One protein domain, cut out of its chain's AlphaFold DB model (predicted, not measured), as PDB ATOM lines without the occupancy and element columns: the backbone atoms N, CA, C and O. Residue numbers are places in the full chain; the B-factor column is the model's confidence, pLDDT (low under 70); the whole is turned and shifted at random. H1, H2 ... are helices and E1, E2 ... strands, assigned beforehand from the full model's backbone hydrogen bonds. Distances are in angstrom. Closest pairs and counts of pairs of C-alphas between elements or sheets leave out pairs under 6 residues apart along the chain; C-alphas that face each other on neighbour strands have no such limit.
ATOM      1  N   ALA A 250      96.002  93.016 171.978       61.44
ATOM      2  CA  ALA A 250      97.345  92.953 172.556       61.44
ATOM      3  C   ALA A 250      97.951  94.334 172.864       61.44
ATOM      4  O   ALA A 250      98.803  94.430 173.738       61.44
ATOM      5  N   ASN A 251      97.570  95.367 172.109       69.94
ATOM      6  CA  ASN A 251      98.047  96.745 172.240       69.94
ATOM      7  C   ASN A 251      96.897  97.714 171.877       69.94
ATOM      8  O   ASN A 251      96.914  98.312 170.793       69.94
ATOM      9  N   PRO A 252      95.857  97.837 172.722       72.31
ATOM     10  CA  PRO A 252      94.686  98.658 172.417       72.31
ATOM     11  C   PRO A 252      95.049 100.125 172.178       72.31
ATOM     12  O   PRO A 252      94.582 100.698 171.192       72.31
ATOM     13  N   ALA A 253      95.940 100.700 172.995       78.81
ATOM     14  CA  ALA A 253      96.349 102.094 172.846       78.81
ATOM     15  C   ALA A 253      97.104 102.335 171.533       78.81
ATOM     16  O   ALA A 253      96.804 103.286 170.813       78.81
ATOM     17  N   LEU A 254      98.011 101.426 171.150       86.12
ATOM     18  CA  LEU A 254      98.719 101.508 169.868       86.12
ATOM     19  C   LEU A 254      97.751 101.484 168.678       86.12
ATOM     20  O   LEU A 254      97.939 102.217 167.710       86.12
ATOM     21  N   MET A 255      96.695 100.670 168.732       86.94
ATOM     22  CA  MET A 255      95.708 100.645 167.650       86.94
ATOM     23  C   MET A 255      94.869 101.920 167.576       86.94
ATOM     24  O   MET A 255      94.421 102.290 166.489       86.94
ATOM     25  N   ASP A 256      94.665 102.608 168.695       87.88
ATOM     26  CA  ASP A 256      94.010 103.913 168.696       87.88
ATOM     27  C   ASP A 256      94.930 105.016 168.163       87.88
ATOM     28  O   ASP A 256      94.448 105.881 167.427       87.88
ATOM     29  N   VAL A 257      96.242 104.920 168.411       92.25
ATOM     30  CA  VAL A 257      97.274 105.744 167.757       92.25
ATOM     31  C   VAL A 257      97.254 105.544 166.243       92.25
ATOM     32  O   VAL A 257      97.144 106.521 165.506       92.25
ATOM     33  N   VAL A 258      97.290 104.293 165.769       93.25
ATOM     34  CA  VAL A 258      97.201 103.959 164.334       93.25
ATOM     35  C   VAL A 258      95.941 104.579 163.726       93.25
ATOM     36  O   VAL A 258      96.016 105.329 162.754       93.25
ATOM     37  N   ALA A 259      94.783 104.365 164.353       91.00
ATOM     38  CA  ALA A 259      93.527 104.918 163.863       91.00
ATOM     39  C   ALA A 259      93.496 106.460 163.905       91.00
ATOM     40  O   ALA A 259      92.861 107.090 163.059       91.00
ATOM     41  N   ALA A 260      94.136 107.095 164.891       91.62
ATOM     42  CA  ALA A 260      94.232 108.551 164.984       91.62
ATOM     43  C   ALA A 260      95.118 109.141 163.881       91.62
ATOM     44  O   ALA A 260      94.723 110.130 163.263       91.62
ATOM     45  N   LEU A 261      96.251 108.503 163.587       95.25
ATOM     46  CA  LEU A 261      97.142 108.877 162.493       95.25
ATOM     47  C   LEU A 261      96.445 108.768 161.130       95.25
ATOM     48  O   LEU A 261      96.471 109.725 160.361       95.25
ATOM     49  N   GLU A 262      95.745 107.663 160.854       94.50
ATOM     50  CA  GLU A 262      94.962 107.494 159.618       94.50
ATOM     51  C   GLU A 262      93.868 108.561 159.477       94.50
ATOM     52  O   GLU A 262      93.697 109.162 158.411       94.50
ATOM     53  N   ARG A 263      93.125 108.832 160.563       93.38
ATOM     54  CA  ARG A 263      92.104 109.890 160.577       93.38
ATOM     55  C   ARG A 263      92.721 111.254 160.294       93.38
ATOM     56  O   ARG A 263      92.131 112.021 159.538       93.38
ATOM     57  N   TYR A 264      93.872 111.554 160.890       91.56
ATOM     58  CA  TYR A 264      94.548 112.829 160.694       91.56
ATOM     59  C   TYR A 264      95.089 112.974 159.267       91.56
ATOM     60  O   TYR A 264      94.813 113.987 158.631       91.56
ATOM     61  N   ALA A 265      95.745 111.948 158.716       93.38
ATOM     62  CA  ALA A 265      96.211 111.934 157.325       93.38
ATOM     63  C   ALA A 265      95.064 112.203 156.343       93.38
ATOM     64  O   ALA A 265      95.155 113.091 155.496       93.38
ATOM     65  N   LYS A 266      93.924 111.524 156.541       92.88
ATOM     66  CA  LYS A 266      92.713 111.741 155.744       92.88
ATOM     67  C   LYS A 266      92.159 113.162 155.883       92.88
ATOM     68  O   LYS A 266      91.716 113.730 154.892       92.88
ATOM     69  N   GLN A 267      92.164 113.736 157.088       89.56
ATOM     70  CA  GLN A 267      91.725 115.120 157.321       89.56
ATOM     71  C   GLN A 267      92.642 116.156 156.664       89.56
ATOM     72  O   GLN A 267      92.163 117.219 156.291       89.56
ATOM     73  N   GLN A 268      93.939 115.863 156.551       87.31
ATOM     74  CA  GLN A 268      94.909 116.715 155.860       87.31
ATOM     75  C   GLN A 268      94.969 116.448 154.348       87.31
ATOM     76  O   GLN A 268      95.792 117.058 153.672       87.31
ATOM     77  N   GLU A 269      94.136 115.538 153.826       92.50
ATOM     78  CA  GLU A 269      94.148 115.103 152.422       92.50
ATOM     79  C   GLU A 269      95.535 114.613 151.966       92.50
ATOM     80  O   GLU A 269      95.986 114.889 150.855       92.50
ATOM     81  N   ARG A 270      96.234 113.880 152.845       89.31
ATOM     82  CA  ARG A 270      97.564 113.314 152.581       89.31
ATOM     83  C   ARG A 270      97.535 111.792 152.553       89.31
ATOM     84  O   ARG A 270      96.954 111.161 153.435       89.31
ATOM     85  N   ASP A 271      98.249 111.214 151.590       89.38
ATOM     86  CA  ASP A 271      98.419 109.759 151.468       89.38
ATOM     87  C   ASP A 271      99.429 109.191 152.482       89.38
ATOM     88  O   ASP A 271      99.339 108.030 152.888       89.38
ATOM     89  N   HIS A 272     100.409 110.003 152.886       92.94
ATOM     90  CA  HIS A 272     101.436 109.647 153.860       92.94
ATOM     91  C   HIS A 272     101.807 110.838 154.743       92.94
ATOM     92  O   HIS A 272     101.768 111.988 154.303       92.94
ATOM     93  N   LEU A 273     102.170 110.544 155.991       95.12
ATOM     94  CA  LEU A 273     102.671 111.518 156.958       95.12
ATOM     95  C   LEU A 273     104.144 111.249 157.268       95.12
ATOM     96  O   LEU A 273     104.608 110.105 157.214       95.12
ATOM     97  N   ARG A 274     104.865 112.306 157.641       96.19
ATOM     98  CA  ARG A 274     106.161 112.202 158.316       96.19
ATOM     99  C   ARG A 274     105.915 112.231 159.820       96.19
ATOM    100  O   ARG A 274     105.511 113.254 160.362       96.19
ATOM    101  N   VAL A 275     106.106 111.100 160.487       97.25
ATOM    102  CA  VAL A 275     105.790 110.922 161.907       97.25
ATOM    103  C   VAL A 275     107.085 110.758 162.688       97.25
ATOM    104  O   VAL A 275     107.875 109.869 162.378       97.25
ATOM    105  N   LEU A 276     107.278 111.591 163.704       97.44
ATOM    106  CA  LEU A 276     108.337 111.443 164.697       97.44
ATOM    107  C   LEU A 276     107.769 110.683 165.900       97.44
ATOM    108  O   LEU A 276     106.881 111.190 166.584       97.44
ATOM    109  N   ALA A 277     108.245 109.467 166.147       95.69
ATOM    110  CA  ALA A 277     107.743 108.563 167.178       95.69
ATOM    111  C   ALA A 277     108.892 107.877 167.945       95.69
ATOM    112  O   ALA A 277     109.083 106.663 167.821       95.69
ATOM    113  N   PRO A 278     109.660 108.634 168.752       93.38
ATOM    114  CA  PRO A 278     110.906 108.154 169.342       93.38
ATOM    115  C   PRO A 278     110.681 106.913 170.216       93.38
ATOM    116  O   PRO A 278     109.908 106.945 171.179       93.38
ATOM    117  N   GLY A 279     111.365 105.817 169.886       84.56
ATOM    118  CA  GLY A 279     111.277 104.535 170.587       84.56
ATOM    119  C   GLY A 279     110.018 103.706 170.303       84.56
ATOM    120  O   GLY A 279     109.829 102.682 170.963       84.56
ATOM    121  N   GLU A 280     109.168 104.109 169.351       87.88
ATOM    122  CA  GLU A 280     107.956 103.380 168.960       87.88
ATOM    123  C   GLU A 280     108.108 102.685 167.595       87.88
ATOM    124  O   GLU A 280     107.491 103.024 166.582       87.88
ATOM    125  N   ASN A 281     108.926 101.636 167.579       84.88
ATOM    126  CA  ASN A 281     109.306 100.921 166.360       84.88
ATOM    127  C   ASN A 281     108.152 100.124 165.721       84.88
ATOM    128  O   ASN A 281     108.278  99.619 164.602       84.88
ATOM    129  N   ARG A 282     107.017  99.945 166.418       84.94
ATOM    130  CA  ARG A 282     105.897  99.145 165.895       84.94
ATOM    131  C   ARG A 282     105.105  99.910 164.839       84.94
ATOM    132  O   ARG A 282     104.493  99.264 163.992       84.94
ATOM    133  N   LEU A 283     105.123 101.246 164.844       89.12
ATOM    134  CA  LEU A 283     104.346 102.055 163.894       89.12
ATOM    135  C   LEU A 283     104.754 101.817 162.436       89.12
ATOM    136  O   LEU A 283     103.883 101.763 161.568       89.12
ATOM    137  N   ALA A 284     106.038 101.562 162.168       87.50
ATOM    138  CA  ALA A 284     106.529 101.240 160.826       87.50
ATOM    139  C   ALA A 284     105.878  99.978 160.224       87.50
ATOM    140  O   ALA A 284     105.749  99.867 159.007       87.50
ATOM    141  N   PHE A 285     105.416  99.034 161.058       85.12
ATOM    142  CA  PHE A 285     104.693  97.847 160.591       85.12
ATOM    143  C   PHE A 285     103.296  98.186 160.051       85.12
ATOM    144  O   PHE A 285     102.842  97.565 159.092       85.12
ATOM    145  N   PHE A 286     102.619  99.162 160.661       87.50
ATOM    146  CA  PHE A 286     101.280  99.594 160.247       87.50
ATOM    147  C   PHE A 286     101.327 100.576 159.076       87.50
ATOM    148  O   PHE A 286     100.412 100.594 158.257       87.50
ATOM    149  N   PHE A 287     102.412 101.346 158.965       92.50
ATOM    150  CA  PHE A 287     102.584 102.377 157.948       92.50
ATOM    151  C   PHE A 287     103.871 102.181 157.128       92.50
ATOM    152  O   PHE A 287     104.755 103.038 157.153       92.50
ATOM    153  N   PRO A 288     103.999 101.081 156.363       88.75
ATOM    154  CA  PRO A 288     105.242 100.741 155.661       88.75
ATOM    155  C   PRO A 288     105.621 101.727 154.544       88.75
ATOM    156  O   PRO A 288     106.757 101.723 154.080       88.75
ATOM    157  N   THR A 289     104.671 102.540 154.077       91.69
ATOM    158  CA  THR A 289     104.886 103.572 153.052       91.69
ATOM    159  C   THR A 289     105.064 104.972 153.637       91.69
ATOM    160  O   THR A 289     105.314 105.910 152.883       91.69
ATOM    161  N   TRP A 290     104.903 105.141 154.952       95.81
ATOM    162  CA  TRP A 290     105.068 106.430 155.619       95.81
ATOM    163  C   TRP A 290     106.502 106.599 156.111       95.81
ATOM    164  O   TRP A 290     107.246 105.634 156.272       95.81
ATOM    165  N   HIS A 291     106.887 107.843 156.385       95.62
ATOM    166  CA  HIS A 291     108.170 108.137 157.009       95.62
ATOM    167  C   HIS A 291     107.995 108.136 158.529       95.62
ATOM    168  O   HIS A 291     107.626 109.157 159.109       95.62
ATOM    169  N   ILE A 292     108.237 106.987 159.158       96.06
ATOM    170  CA  ILE A 292     108.242 106.840 160.617       96.06
ATOM    171  C   ILE A 292     109.688 106.965 161.100       96.06
ATOM    172  O   ILE A 292     110.514 106.126 160.756       96.06
ATOM    173  N   ASP A 293     109.981 108.015 161.861       95.38
ATOM    174  CA  ASP A 293     111.258 108.190 162.549       95.38
ATOM    175  C   ASP A 293     111.098 107.800 164.016       95.38
ATOM    176  O   ASP A 293     110.446 108.502 164.788       95.38
ATOM    177  N   ASP A 294     111.653 106.652 164.382       91.06
ATOM    178  CA  ASP A 294     111.626 106.086 165.725       91.06
ATOM    179  C   ASP A 294     112.964 106.225 166.471       91.06
ATOM    180  O   ASP A 294     113.072 105.776 167.616       91.06
ATOM    181  N   GLU A 295     113.967 106.865 165.866       90.00
ATOM    182  CA  GLU A 295     115.326 106.966 166.408       90.00
ATOM    183  C   GLU A 295     115.652 108.368 166.929       90.00
ATOM    184  O   GLU A 295     116.332 108.502 167.951       90.00
ATOM    185  N   THR A 296     115.167 109.416 166.259       93.75
ATOM    186  CA  THR A 296     115.435 110.805 166.643       93.75
ATOM    187  C   THR A 296     114.767 111.133 167.977       93.75
ATOM    188  O   THR A 296     113.569 110.933 168.144       93.75
ATOM    189  N   ILE A 297     115.521 111.671 168.939       95.00
ATOM    190  CA  ILE A 297     115.008 112.094 170.250       95.00
ATOM    191  C   ILE A 297     115.007 113.629 170.278       95.00
ATOM    192  O   ILE A 297     116.068 114.210 170.497       95.00
ATOM    193  N   PRO A 298     113.860 114.297 170.057       94.88
ATOM    194  CA  PRO A 298     113.831 115.746 169.871       94.88
ATOM    195  C   PRO A 298     114.010 116.476 171.206       94.88
ATOM    196  O   PRO A 298     113.307 116.166 172.168       94.88
ATOM    197  N   THR A 299     114.920 117.442 171.283       92.81
ATOM    198  CA  THR A 299     115.146 118.282 172.473       92.81
ATOM    199  C   THR A 299     114.726 119.724 172.244       92.81
ATOM    200  O   THR A 299     114.207 120.368 173.163       92.81
ATOM    201  N   ASP A 300     114.866 120.198 171.012       88.00
ATOM    202  CA  ASP A 300     114.593 121.567 170.600       88.00
ATOM    203  C   ASP A 300     113.454 121.615 169.577       88.00
ATOM    204  O   ASP A 300     113.149 120.639 168.891       88.00
ATOM    205  N   LEU A 301     112.787 122.766 169.457       81.44
ATOM    206  CA  LEU A 301     111.687 122.921 168.493       81.44
ATOM    207  C   LEU A 301     112.125 122.701 167.038       81.44
ATOM    208  O   LEU A 301     111.315 122.278 166.213       81.44
ATOM    209  N   GLU A 302     113.389 122.977 166.719       84.88
ATOM    210  CA  GLU A 302     113.949 122.765 165.383       84.88
ATOM    211  C   GLU A 302     114.033 121.278 165.013       84.88
ATOM    212  O   GLU A 302     113.900 120.948 163.835       84.88
ATOM    213  N   ASP A 303     114.139 120.377 165.994       90.50
ATOM    214  CA  ASP A 303     114.151 118.926 165.761       90.50
ATOM    215  C   ASP A 303     112.799 118.413 165.248       90.50
ATOM    216  O   ASP A 303     112.711 117.355 164.628       90.50
ATOM    217  N   LEU A 304     111.725 119.172 165.484       90.69
ATOM    218  CA  LEU A 304     110.388 118.871 164.974       90.69
ATOM    219  C   LEU A 304     110.207 119.316 163.514       90.69
ATOM    220  O   LEU A 304     109.180 119.019 162.897       90.69
ATOM    221  N   ASN A 305     111.176 120.038 162.945       87.56
ATOM    222  CA  ASN A 305     111.060 120.599 161.610       87.56
ATOM    223  C   ASN A 305     110.971 119.506 160.536       87.56
ATOM    224  O   ASN A 305     111.772 118.576 160.468       87.56
ATOM    225  N   GLY A 306     109.988 119.649 159.650       88.06
ATOM    226  CA  GLY A 306     109.753 118.716 158.556       88.06
ATOM    227  C   GLY A 306     108.987 117.451 158.943       88.06
ATOM    228  O   GLY A 306     108.789 116.614 158.057       88.06
ATOM    229  N   TYR A 307     108.539 117.314 160.194       94.06
ATOM    230  CA  TYR A 307     107.582 116.291 160.617       94.06
ATOM    231  C   TYR A 307     106.162 116.867 160.684       94.06
ATOM    232  O   TYR A 307     105.963 118.046 160.956       94.06
ATOM    233  N   ASP A 308     105.169 116.011 160.452       92.88
ATOM    234  CA  ASP A 308     103.746 116.361 160.490       92.88
ATOM    235  C   ASP A 308     103.116 116.056 161.851       92.88
ATOM    236  O   ASP A 308     102.209 116.756 162.305       92.88
ATOM    237  N   VAL A 309     103.566 114.972 162.491       94.31
ATOM    238  CA  VAL A 309     103.032 114.491 163.769       94.31
ATOM    239  C   VAL A 309     104.171 114.061 164.680       94.31
ATOM    240  O   VAL A 309     105.058 113.320 164.260       94.31
ATOM    241  N   PHE A 310     104.092 114.472 165.941       95.50
ATOM    242  CA  PHE A 310     104.906 113.975 167.039       95.50
ATOM    243  C   PHE A 310     104.085 113.012 167.903       95.50
ATOM    244  O   PHE A 310     103.001 113.356 168.386       95.50
ATOM    245  N   VAL A 311     104.600 111.799 168.092       95.50
ATOM    246  CA  VAL A 311     104.040 110.778 168.979       95.50
ATOM    247  C   VAL A 311     104.845 110.781 170.269       95.50
ATOM    248  O   VAL A 311     105.982 110.314 170.327       95.50
ATOM    249  N   TYR A 312     104.227 111.286 171.326       92.06
ATOM    250  CA  TYR A 312     104.758 111.188 172.669       92.06
ATOM    251  C   TYR A 312     104.333 109.845 173.260       92.06
ATOM    252  O   TYR A 312     103.146 109.594 173.468       92.06
ATOM    253  N   SER A 313     105.305 108.970 173.505       87.00
ATOM    254  CA  SER A 313     105.090 107.718 174.232       87.00
ATOM    255  C   SER A 313     106.207 107.482 175.243       87.00
ATOM    256  O   SER A 313     106.234 108.106 176.302       87.00
ATOM    257  N   VAL A 314     107.202 106.669 174.897       84.75
ATOM    258  CA  VAL A 314     108.371 106.403 175.750       84.75
ATOM    259  C   VAL A 314     109.393 107.545 175.760       84.75
ATOM    260  O   VAL A 314     110.393 107.468 176.469       84.75
ATOM    261  N   VAL A 315     109.158 108.617 174.999       87.88
ATOM    262  CA  VAL A 315     110.117 109.710 174.793       87.88
ATOM    263  C   VAL A 315     110.508 110.444 176.085       87.88
ATOM    264  O   VAL A 315     111.682 110.758 176.242       87.88
ATOM    265  N   ASP A 316     109.607 110.629 177.064       82.06
ATOM    266  CA  ASP A 316     109.987 111.214 178.372       82.06
ATOM    267  C   ASP A 316     111.011 110.358 179.106       82.06
ATOM    268  O   ASP A 316     111.984 110.860 179.675       82.06
ATOM    269  N   PHE A 317     110.830 109.045 179.028       78.75
ATOM    270  CA  PHE A 317     111.790 108.113 179.571       78.75
ATOM    271  C   PHE A 317     113.119 108.173 178.793       78.75
ATOM    272  O   PHE A 317     114.177 108.191 179.424       78.75
ATOM    273  N   LEU A 318     113.090 108.275 177.458       85.31
ATOM    274  CA  LEU A 318     114.303 108.435 176.644       85.31
ATOM    275  C   LEU A 318     115.061 109.715 177.006       85.31
ATOM    276  O   LEU A 318     116.266 109.655 177.237       85.31
ATOM    277  N   TRP A 319     114.373 110.851 177.147       89.56
ATOM    278  CA  TRP A 319     115.008 112.100 177.562       89.56
ATOM    279  C   TRP A 319     115.734 111.954 178.898       89.56
ATOM    280  O   TRP A 319     116.869 112.396 179.030       89.56
ATOM    281  N   ARG A 320     115.129 111.284 179.882       84.00
ATOM    282  CA  ARG A 320     115.779 111.034 181.179       84.00
ATOM    283  C   ARG A 320     116.947 110.059 181.070       84.00
ATOM    284  O   ARG A 320     117.961 110.254 181.730       84.00
ATOM    285  N   ALA A 321     116.805 109.006 180.266       79.94
ATOM    286  CA  ALA A 321     117.835 107.981 180.101       79.94
ATOM    287  C   ALA A 321     119.111 108.532 179.445       79.94
ATOM    288  O   ALA A 321     120.203 108.054 179.752       79.94
ATOM    289  N   TYR A 322     118.970 109.534 178.575       84.25
ATOM    290  CA  TYR A 322     120.072 110.184 177.863       84.25
ATOM    291  C   TYR A 322     120.472 111.553 178.437       84.25
ATOM    292  O   TYR A 322     121.277 112.242 177.823       84.25
ATOM    293  N   ASP A 323     119.953 111.933 179.610       87.00
ATOM    294  CA  ASP A 323     120.221 113.229 180.264       87.00
ATOM    295  C   ASP A 323     119.857 114.454 179.397       87.00
ATOM    296  O   ASP A 323     120.447 115.526 179.477       87.00
ATOM    297  N   PHE A 324     118.837 114.291 178.557       90.88
ATOM    298  CA  PHE A 324     118.222 115.346 177.753       90.88
ATOM    299  C   PHE A 324     117.011 115.973 178.455       90.88
ATOM    300  O   PHE A 324     116.236 116.689 177.829       90.88
ATOM    301  N   TYR A 325     116.775 115.663 179.730       85.56
ATOM    302  CA  TYR A 325     115.646 116.180 180.500       85.56
ATOM    303  C   TYR A 325     116.125 117.202 181.548       85.56
ATOM    304  O   TYR A 325     117.055 116.895 182.291       85.56
ATOM    305  N   PRO A 326     115.436 118.343 181.734       86.88
ATOM    306  CA  PRO A 326     114.302 118.836 180.949       86.88
ATOM    307  C   PRO A 326     114.759 119.420 179.603       86.88
ATOM    308  O   PRO A 326     115.904 119.839 179.466       86.88
ATOM    309  N   ASN A 327     113.848 119.504 178.634       90.44
ATOM    310  CA  ASN A 327     114.099 120.146 177.339       90.44
ATOM    311  C   ASN A 327     112.871 120.911 176.830       90.44
ATOM    312  O   ASN A 327     111.790 120.854 177.427       90.44
ATOM    313  N   GLN A 328     113.051 121.635 175.727       86.88
ATOM    314  CA  GLN A 328     112.040 122.525 175.177       86.88
ATOM    315  C   GLN A 328     110.815 121.753 174.669       86.88
ATOM    316  O   GLN A 328     109.686 122.116 175.003       86.88
ATOM    317  N   VAL A 329     111.009 120.666 173.916       90.06
ATOM    318  CA  VAL A 329     109.906 119.860 173.356       90.06
ATOM    319  C   VAL A 329     109.060 119.232 174.464       90.06
ATOM    320  O   VAL A 329     107.831 119.297 174.424       90.06
ATOM    321  N   GLN A 330     109.702 118.715 175.512       89.81
ATOM    322  CA  GLN A 330     109.044 118.226 176.723       89.81
ATOM    323  C   GLN A 330     108.197 119.308 177.400       89.81
ATOM    324  O   GLN A 330     107.112 119.027 177.916       89.81
ATOM    325  N   ALA A 331     108.704 120.536 177.488       85.62
ATOM    326  CA  ALA A 331     107.971 121.633 178.103       85.62
ATOM    327  C   ALA A 331     106.721 121.989 177.275       85.62
ATOM    328  O   ALA A 331     105.644 122.200 177.836       85.62
ATOM    329  N   TRP A 332     106.827 121.943 175.942       82.62
ATOM    330  CA  TRP A 332     105.696 122.139 175.035       82.62
ATOM    331  C   TRP A 332     104.611 121.075 175.169       82.62
ATOM    332  O   TRP A 332     103.436 121.438 175.220       82.62
ATOM    333  N   THR A 333     104.957 119.790 175.288       84.31
ATOM    334  CA  THR A 333     103.931 118.746 175.472       84.31
ATOM    335  C   THR A 333     103.133 118.931 176.761       84.31
ATOM    336  O   THR A 333     101.937 118.652 176.776       84.31
ATOM    337  N   LYS A 334     103.746 119.470 177.824       81.00
ATOM    338  CA  LYS A 334     103.048 119.770 179.085       81.00
ATOM    339  C   LYS A 334     102.128 120.987 178.990       81.00
ATOM    340  O   LYS A 334     100.981 120.897 179.422       81.00
ATOM    341  N   ILE A 335     102.594 122.104 178.412       75.62
ATOM    342  CA  ILE A 335     101.775 123.332 178.295       75.62
ATOM    343  C   ILE A 335     100.456 123.047 177.585       75.62
ATOM    344  O   ILE A 335      99.412 123.574 177.965       75.62
ATOM    345  N   VAL A 336     100.509 122.235 176.532       73.50
ATOM    346  CA  VAL A 336      99.372 121.987 175.649       73.50
ATOM    347  C   VAL A 336      98.143 121.447 176.399       73.50
ATOM    348  O   VAL A 336      97.013 121.733 175.999       73.50
ATOM    349  N   TRP A 337      98.345 120.721 177.501       69.75
ATOM    350  CA  TRP A 337      97.259 120.210 178.344       69.75
ATOM    351  C   TRP A 337      96.811 121.185 179.434       69.75
ATOM    352  O   TRP A 337      95.634 121.183 179.788       69.75
ATOM    353  N   GLU A 338      97.712 122.036 179.928       65.50
ATOM    354  CA  GLU A 338      97.396 123.094 180.903       65.50
ATOM    355  C   GLU A 338      96.610 124.251 180.272       65.50
ATOM    356  O   GLU A 338      95.785 124.904 180.916       65.50
ATOM    357  N   TYR A 339      96.813 124.472 178.974       60.84
ATOM    358  CA  TYR A 339      96.122 125.485 178.189       60.84
ATOM    359  C   TYR A 339      95.416 124.856 176.979       60.84
ATOM    360  O   TYR A 339      95.788 125.110 175.828       60.84
ATOM    361  N   PRO A 340      94.397 124.015 177.218       47.69
ATOM    362  CA  PRO A 340      93.804 123.197 176.175       47.69
ATOM    363  C   PRO A 340      93.143 124.065 175.098       47.69
ATOM    364  O   PRO A 340      92.269 124.891 175.372       47.69
ATOM    365  N   LEU A 341      93.540 123.840 173.842       45.75
ATOM    366  CA  LEU A 341      92.823 124.341 172.669       45.75
ATOM    367  C   LEU A 341      91.396 123.756 172.646       45.75
ATOM    368  O   LEU A 341      91.194 122.606 173.052       45.75
ATOM    369  N   PRO A 342      90.389 124.484 172.130       38.38
ATOM    370  CA  PRO A 342      89.057 123.921 171.967       38.38
ATOM    371  C   PRO A 342      89.099 122.714 171.016       38.38
ATOM    372  O   PRO A 342      89.603 122.801 169.894       38.38
ATOM    373  N   LEU A 343      88.550 121.582 171.464       37.41
ATOM    374  CA  LEU A 343      88.439 120.354 170.675       37.41
ATOM    375  C   LEU A 343      87.575 120.601 169.427       37.41
ATOM    376  O   LEU A 343      86.416 121.015 169.524       37.41
ATOM    377  N   THR A 344      88.116 120.305 168.247       39.41
ATOM    378  CA  THR A 344      87.385 120.374 166.976       39.41
ATOM    379  C   THR A 344      86.125 119.506 167.028       39.41
ATOM    380  O   THR A 344      86.211 118.291 167.192       39.41
ATOM    381  N   GLY A 355      90.314 133.935 169.160       40.12
ATOM    382  CA  GLY A 355      91.638 134.556 169.075       40.12
ATOM    383  C   GLY A 355      92.636 134.250 170.186       40.12
ATOM    384  O   GLY A 355      93.400 135.143 170.523       40.12
ATOM    385  N   LEU A 356      92.673 133.037 170.753       38.94
ATOM    386  CA  LEU A 356      93.710 132.679 171.736       38.94
ATOM    387  C   LEU A 356      94.936 131.999 171.060       38.94
ATOM    388  O   LEU A 356      94.771 130.969 170.392       38.94
ATOM    389  N   PRO A 357      96.156 132.543 171.225       42.22
ATOM    390  CA  PRO A 357      97.432 132.017 170.761       42.22
ATOM    391  C   PRO A 357      98.326 131.671 171.953       42.22
ATOM    392  O   PRO A 357      98.937 132.529 172.585       42.22
ATOM    393  N   LEU A 358      98.451 130.387 172.233       43.56
ATOM    394  CA  LEU A 358      99.757 129.900 172.648       43.56
ATOM    395  C   LEU A 358     100.474 129.431 171.390       43.56
ATOM    396  O   LEU A 358      99.797 129.108 170.405       43.56
ATOM    397  N   PRO A 359     101.811 129.421 171.383       48.06
ATOM    398  CA  PRO A 359     102.561 128.965 170.225       48.06
ATOM    399  C   PRO A 359     102.084 127.561 169.844       48.06
ATOM    400  O   PRO A 359     102.186 126.623 170.634       48.06
ATOM    401  N   ARG A 360     101.469 127.424 168.664       55.66
ATOM    402  CA  ARG A 360     100.779 126.187 168.259       55.66
ATOM    403  C   ARG A 360     101.748 125.162 167.673       55.66
ATOM    404  O   ARG A 360     101.360 124.419 166.782       55.66
ATOM    405  N   PHE A 361     102.978 125.102 168.185       68.19
ATOM    406  CA  PHE A 361     103.990 124.151 167.722       68.19
ATOM    407  C   PHE A 361     103.481 122.718 167.786       68.19
ATOM    408  O   PHE A 361     103.730 121.943 166.872       68.19
ATOM    409  N   LEU A 362     102.738 122.397 168.847       79.75
ATOM    410  CA  LEU A 362     102.138 121.096 169.080       79.75
ATOM    411  C   LEU A 362     100.637 121.265 169.325       79.75
ATOM    412  O   LEU A 362     100.214 121.944 170.260       79.75
ATOM    413  N   ARG A 363      99.815 120.626 168.494       81.75
ATOM    414  CA  ARG A 363      98.355 120.603 168.641       81.75
ATOM    415  C   ARG A 363      97.876 119.176 168.894       81.75
ATOM    416  O   ARG A 363      98.071 118.341 168.014       81.75
ATOM    417  N   PRO A 364      97.175 118.880 170.003       83.44
ATOM    418  CA  PRO A 364      96.650 117.545 170.246       83.44
ATOM    419  C   PRO A 364      95.694 117.131 169.134       83.44
ATOM    420  O   PRO A 364      94.771 117.871 168.781       83.44
ATOM    421  N   ILE A 365      95.904 115.937 168.593       85.00
ATOM    422  CA  ILE A 365      94.999 115.310 167.616       85.00
ATOM    423  C   ILE A 365      94.347 114.037 168.162       85.00
ATOM    424  O   ILE A 365      93.504 113.430 167.500       85.00
ATOM    425  N   MET A 366      94.707 113.653 169.385       84.31
ATOM    426  CA  MET A 366      94.159 112.514 170.105       84.31
ATOM    427  C   MET A 366      94.085 112.853 171.595       84.31
ATOM    428  O   MET A 366      94.964 113.532 172.120       84.31
ATOM    429  N   THR A 367      93.043 112.381 172.278       79.56
ATOM    430  CA  THR A 367      93.036 112.343 173.746       79.56
ATOM    431  C   THR A 367      94.128 111.393 174.234       79.56
ATOM    432  O   THR A 367      94.319 110.371 173.574       79.56
ATOM    433  N   PRO A 368      94.811 111.663 175.358       80.69
ATOM    434  CA  PRO A 368      95.807 110.742 175.888       80.69
ATOM    435  C   PRO A 368      95.188 109.372 176.168       80.69
ATOM    436  O   PRO A 368      94.055 109.297 176.656       80.69
ATOM    437  N   ILE A 369      95.906 108.301 175.836       75.75
ATOM    438  CA  ILE A 369      95.465 106.919 176.068       75.75
ATOM    439  C   ILE A 369      96.578 106.169 176.786       75.75
ATOM    440  O   ILE A 369      97.726 106.208 176.355       75.75
ATOM    441  N   ASP A 370      96.202 105.456 177.842       71.81
ATOM    442  CA  ASP A 370      97.077 104.609 178.647       71.81
ATOM    443  C   ASP A 370      96.496 103.184 178.663       71.81
ATOM    444  O   ASP A 370      95.306 103.003 178.938       71.81
ATOM    445  N   ASP A 371      97.309 102.182 178.321       63.00
ATOM    446  CA  ASP A 371      96.948 100.757 178.405       63.00
ATOM    447  C   ASP A 371      97.649 100.006 179.553       63.00
ATOM    448  O   ASP A 371      97.674  98.774 179.571       63.00
ATOM    449  N   GLY A 372      98.222 100.743 180.509       54.12
ATOM    450  CA  GLY A 372      99.051 100.248 181.610       54.12
ATOM    451  C   GLY A 372     100.507 100.023 181.192       54.12
ATOM    452  O   GLY A 372     101.441 100.289 181.947       54.12
ATOM    453  N   THR A 373     100.738  99.620 179.939       56.91
ATOM    454  CA  THR A 373     102.095  99.380 179.434       56.91
ATOM    455  C   THR A 373     102.679 100.619 178.760       56.91
ATOM    456  O   THR A 373     103.861 100.919 178.937       56.91
ATOM    457  N   PHE A 374     101.866 101.339 177.987       67.69
ATOM    458  CA  PHE A 374     102.259 102.538 177.263       67.69
ATOM    459  C   PHE A 374     101.205 103.634 177.408       67.69
ATOM    460  O   PHE A 374     100.010 103.406 177.237       67.69
ATOM    461  N   HIS A 375     101.695 104.850 177.631       79.62
ATOM    462  CA  HIS A 375     100.921 106.079 177.519       79.62
ATOM    463  C   HIS A 375     101.231 106.731 176.174       79.62
ATOM    464  O   HIS A 375     102.399 106.785 175.786       79.62
ATOM    465  N   TYR A 376     100.212 107.203 175.461       87.44
ATOM    466  CA  TYR A 376     100.363 107.872 174.172       87.44
ATOM    467  C   TYR A 376      99.651 109.214 174.141       87.44
ATOM    468  O   TYR A 376      98.468 109.320 174.466       87.44
ATOM    469  N   GLU A 377     100.351 110.207 173.607       90.44
ATOM    470  CA  GLU A 377      99.803 111.500 173.220       90.44
ATOM    471  C   GLU A 377     100.264 111.817 171.796       90.44
ATOM    472  O   GLU A 377     101.414 111.571 171.430       90.44
ATOM    473  N   LEU A 378      99.356 112.334 170.969       91.88
ATOM    474  CA  LEU A 378      99.646 112.660 169.574       91.88
ATOM    475  C   LEU A 378      99.460 114.146 169.339       91.88
ATOM    476  O   LEU A 378      98.377 114.692 169.583       91.88
ATOM    477  N   PHE A 379     100.486 114.759 168.763       89.88
ATOM    478  CA  PHE A 379     100.515 116.174 168.457       89.88
ATOM    479  C   PHE A 379     100.756 116.387 166.966       89.88
ATOM    480  O   PHE A 379     101.764 115.942 166.432       89.88
ATOM    481  N   ALA A 380      99.856 117.094 166.289       88.75
ATOM    482  CA  ALA A 380     100.175 117.692 164.999       88.75
ATOM    483  C   ALA A 380     101.200 118.809 165.204       88.75
ATOM    484  O   ALA A 380     101.057 119.604 166.139       88.75
ATOM    485  N   ILE A 381     102.197 118.861 164.328       86.94
ATOM    486  CA  ILE A 381     103.285 119.830 164.392       86.94
ATOM    487  C   ILE A 381     102.948 121.019 163.484       86.94
ATOM    488  O   ILE A 381     102.620 120.837 162.313       86.94
ATOM    489  N   ASP A 382     103.033 122.238 164.015       76.88
ATOM    490  CA  ASP A 382     102.874 123.478 163.246       76.88
ATOM    491  C   ASP A 382     103.920 124.513 163.686       76.88
ATOM    492  O   ASP A 382     103.658 125.426 164.471       76.88
TER     493      ASP A 382
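AT A GLANCE: This is residues 250 to 344 and 355 to 382 of the 534 residues of an uncharacterized protein of Candidatus Thermofonsia Clade 2 bacterium (UniProt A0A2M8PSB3). A twisted sheet of five strands is the middle layer of three, with the long helix H1 over one face, above E3 and E5, and H5 over the other face, by E4. The small helices H2 and H3 only graze this sheet, and H4 is not on it. The printed part has 123 residues, with five named helices and five named strands in the order H1 E1 H2 E2 H3 E3 H4 H5 E4 E5, a mixed class. The sheet runs E2 E1 E3 E5 E4 and is mixed. The whole is compact, with a radius of gyration of the C-alphas of 13.7 A, and rounded, spanning 38 by 31 by 29 A.

HOW THE PARTS SIT: Start with H1, residues 252 to 267, which is on the sheet at a height of 9.6 A and runs along the strands, at 13 degrees to E3, residues 309 to 312, on the local plane. Next come E1, residues 274 to 276, H2, residues 283 to 286, and E2, residues 291 to 293, a strand-helix-strand unit, two parallel neighbour strands with a helix between, its crossover right-handed; look for N 275 and O 291 at 2.8 A. E2, H3, residues 301 to 304, and E3 make a split unit, with E1 between the strands, also right-handed; E1 and E3 are parallel, with N 311 and O 276 at 2.8 A. H4, residues 315 to 321, is close to but not clearly touching H5, residues 328 to 338, the closest C-alphas being those of Asp 316 and Gln 330, 7.3 A apart. H5 is on the opposite face from H1, at a height of 9.4 A; its closest C-alpha pair with E4, residues 362 to 364, is Trp 332 and Leu 362, 7.0 A. E4 and E5, residues 375 to 381, form an antiparallel hairpin, with N 380 and O 363 at 2.8 A; E5 and E3 are antiparallel, with N 310 and O 379 at 2.8 A. In H1 and H4 every O i to N i+4 pair is within hydrogen-bond range, in H5 6 of 7; H2 and H3 are too short for such a pair.

IN THESE COORDINATES: Find C-alpha 252 at (94.686, 98.658, 172.417); from there H1 runs 22.5 A to C-alpha 267. H5 is 15.7 A long. E5, 19.2 A, ends at C-alpha 381, (103.285, 119.830, 164.392).

THE WHOLE: Residues 345 to 354 are not printed, with C-alphas 344 and 355 15.0 A apart. Of the links printed whole, none is long. Confidence is under 70 at residues 250 to 251, 337 to 344, 355 to 361 and 371 to 374.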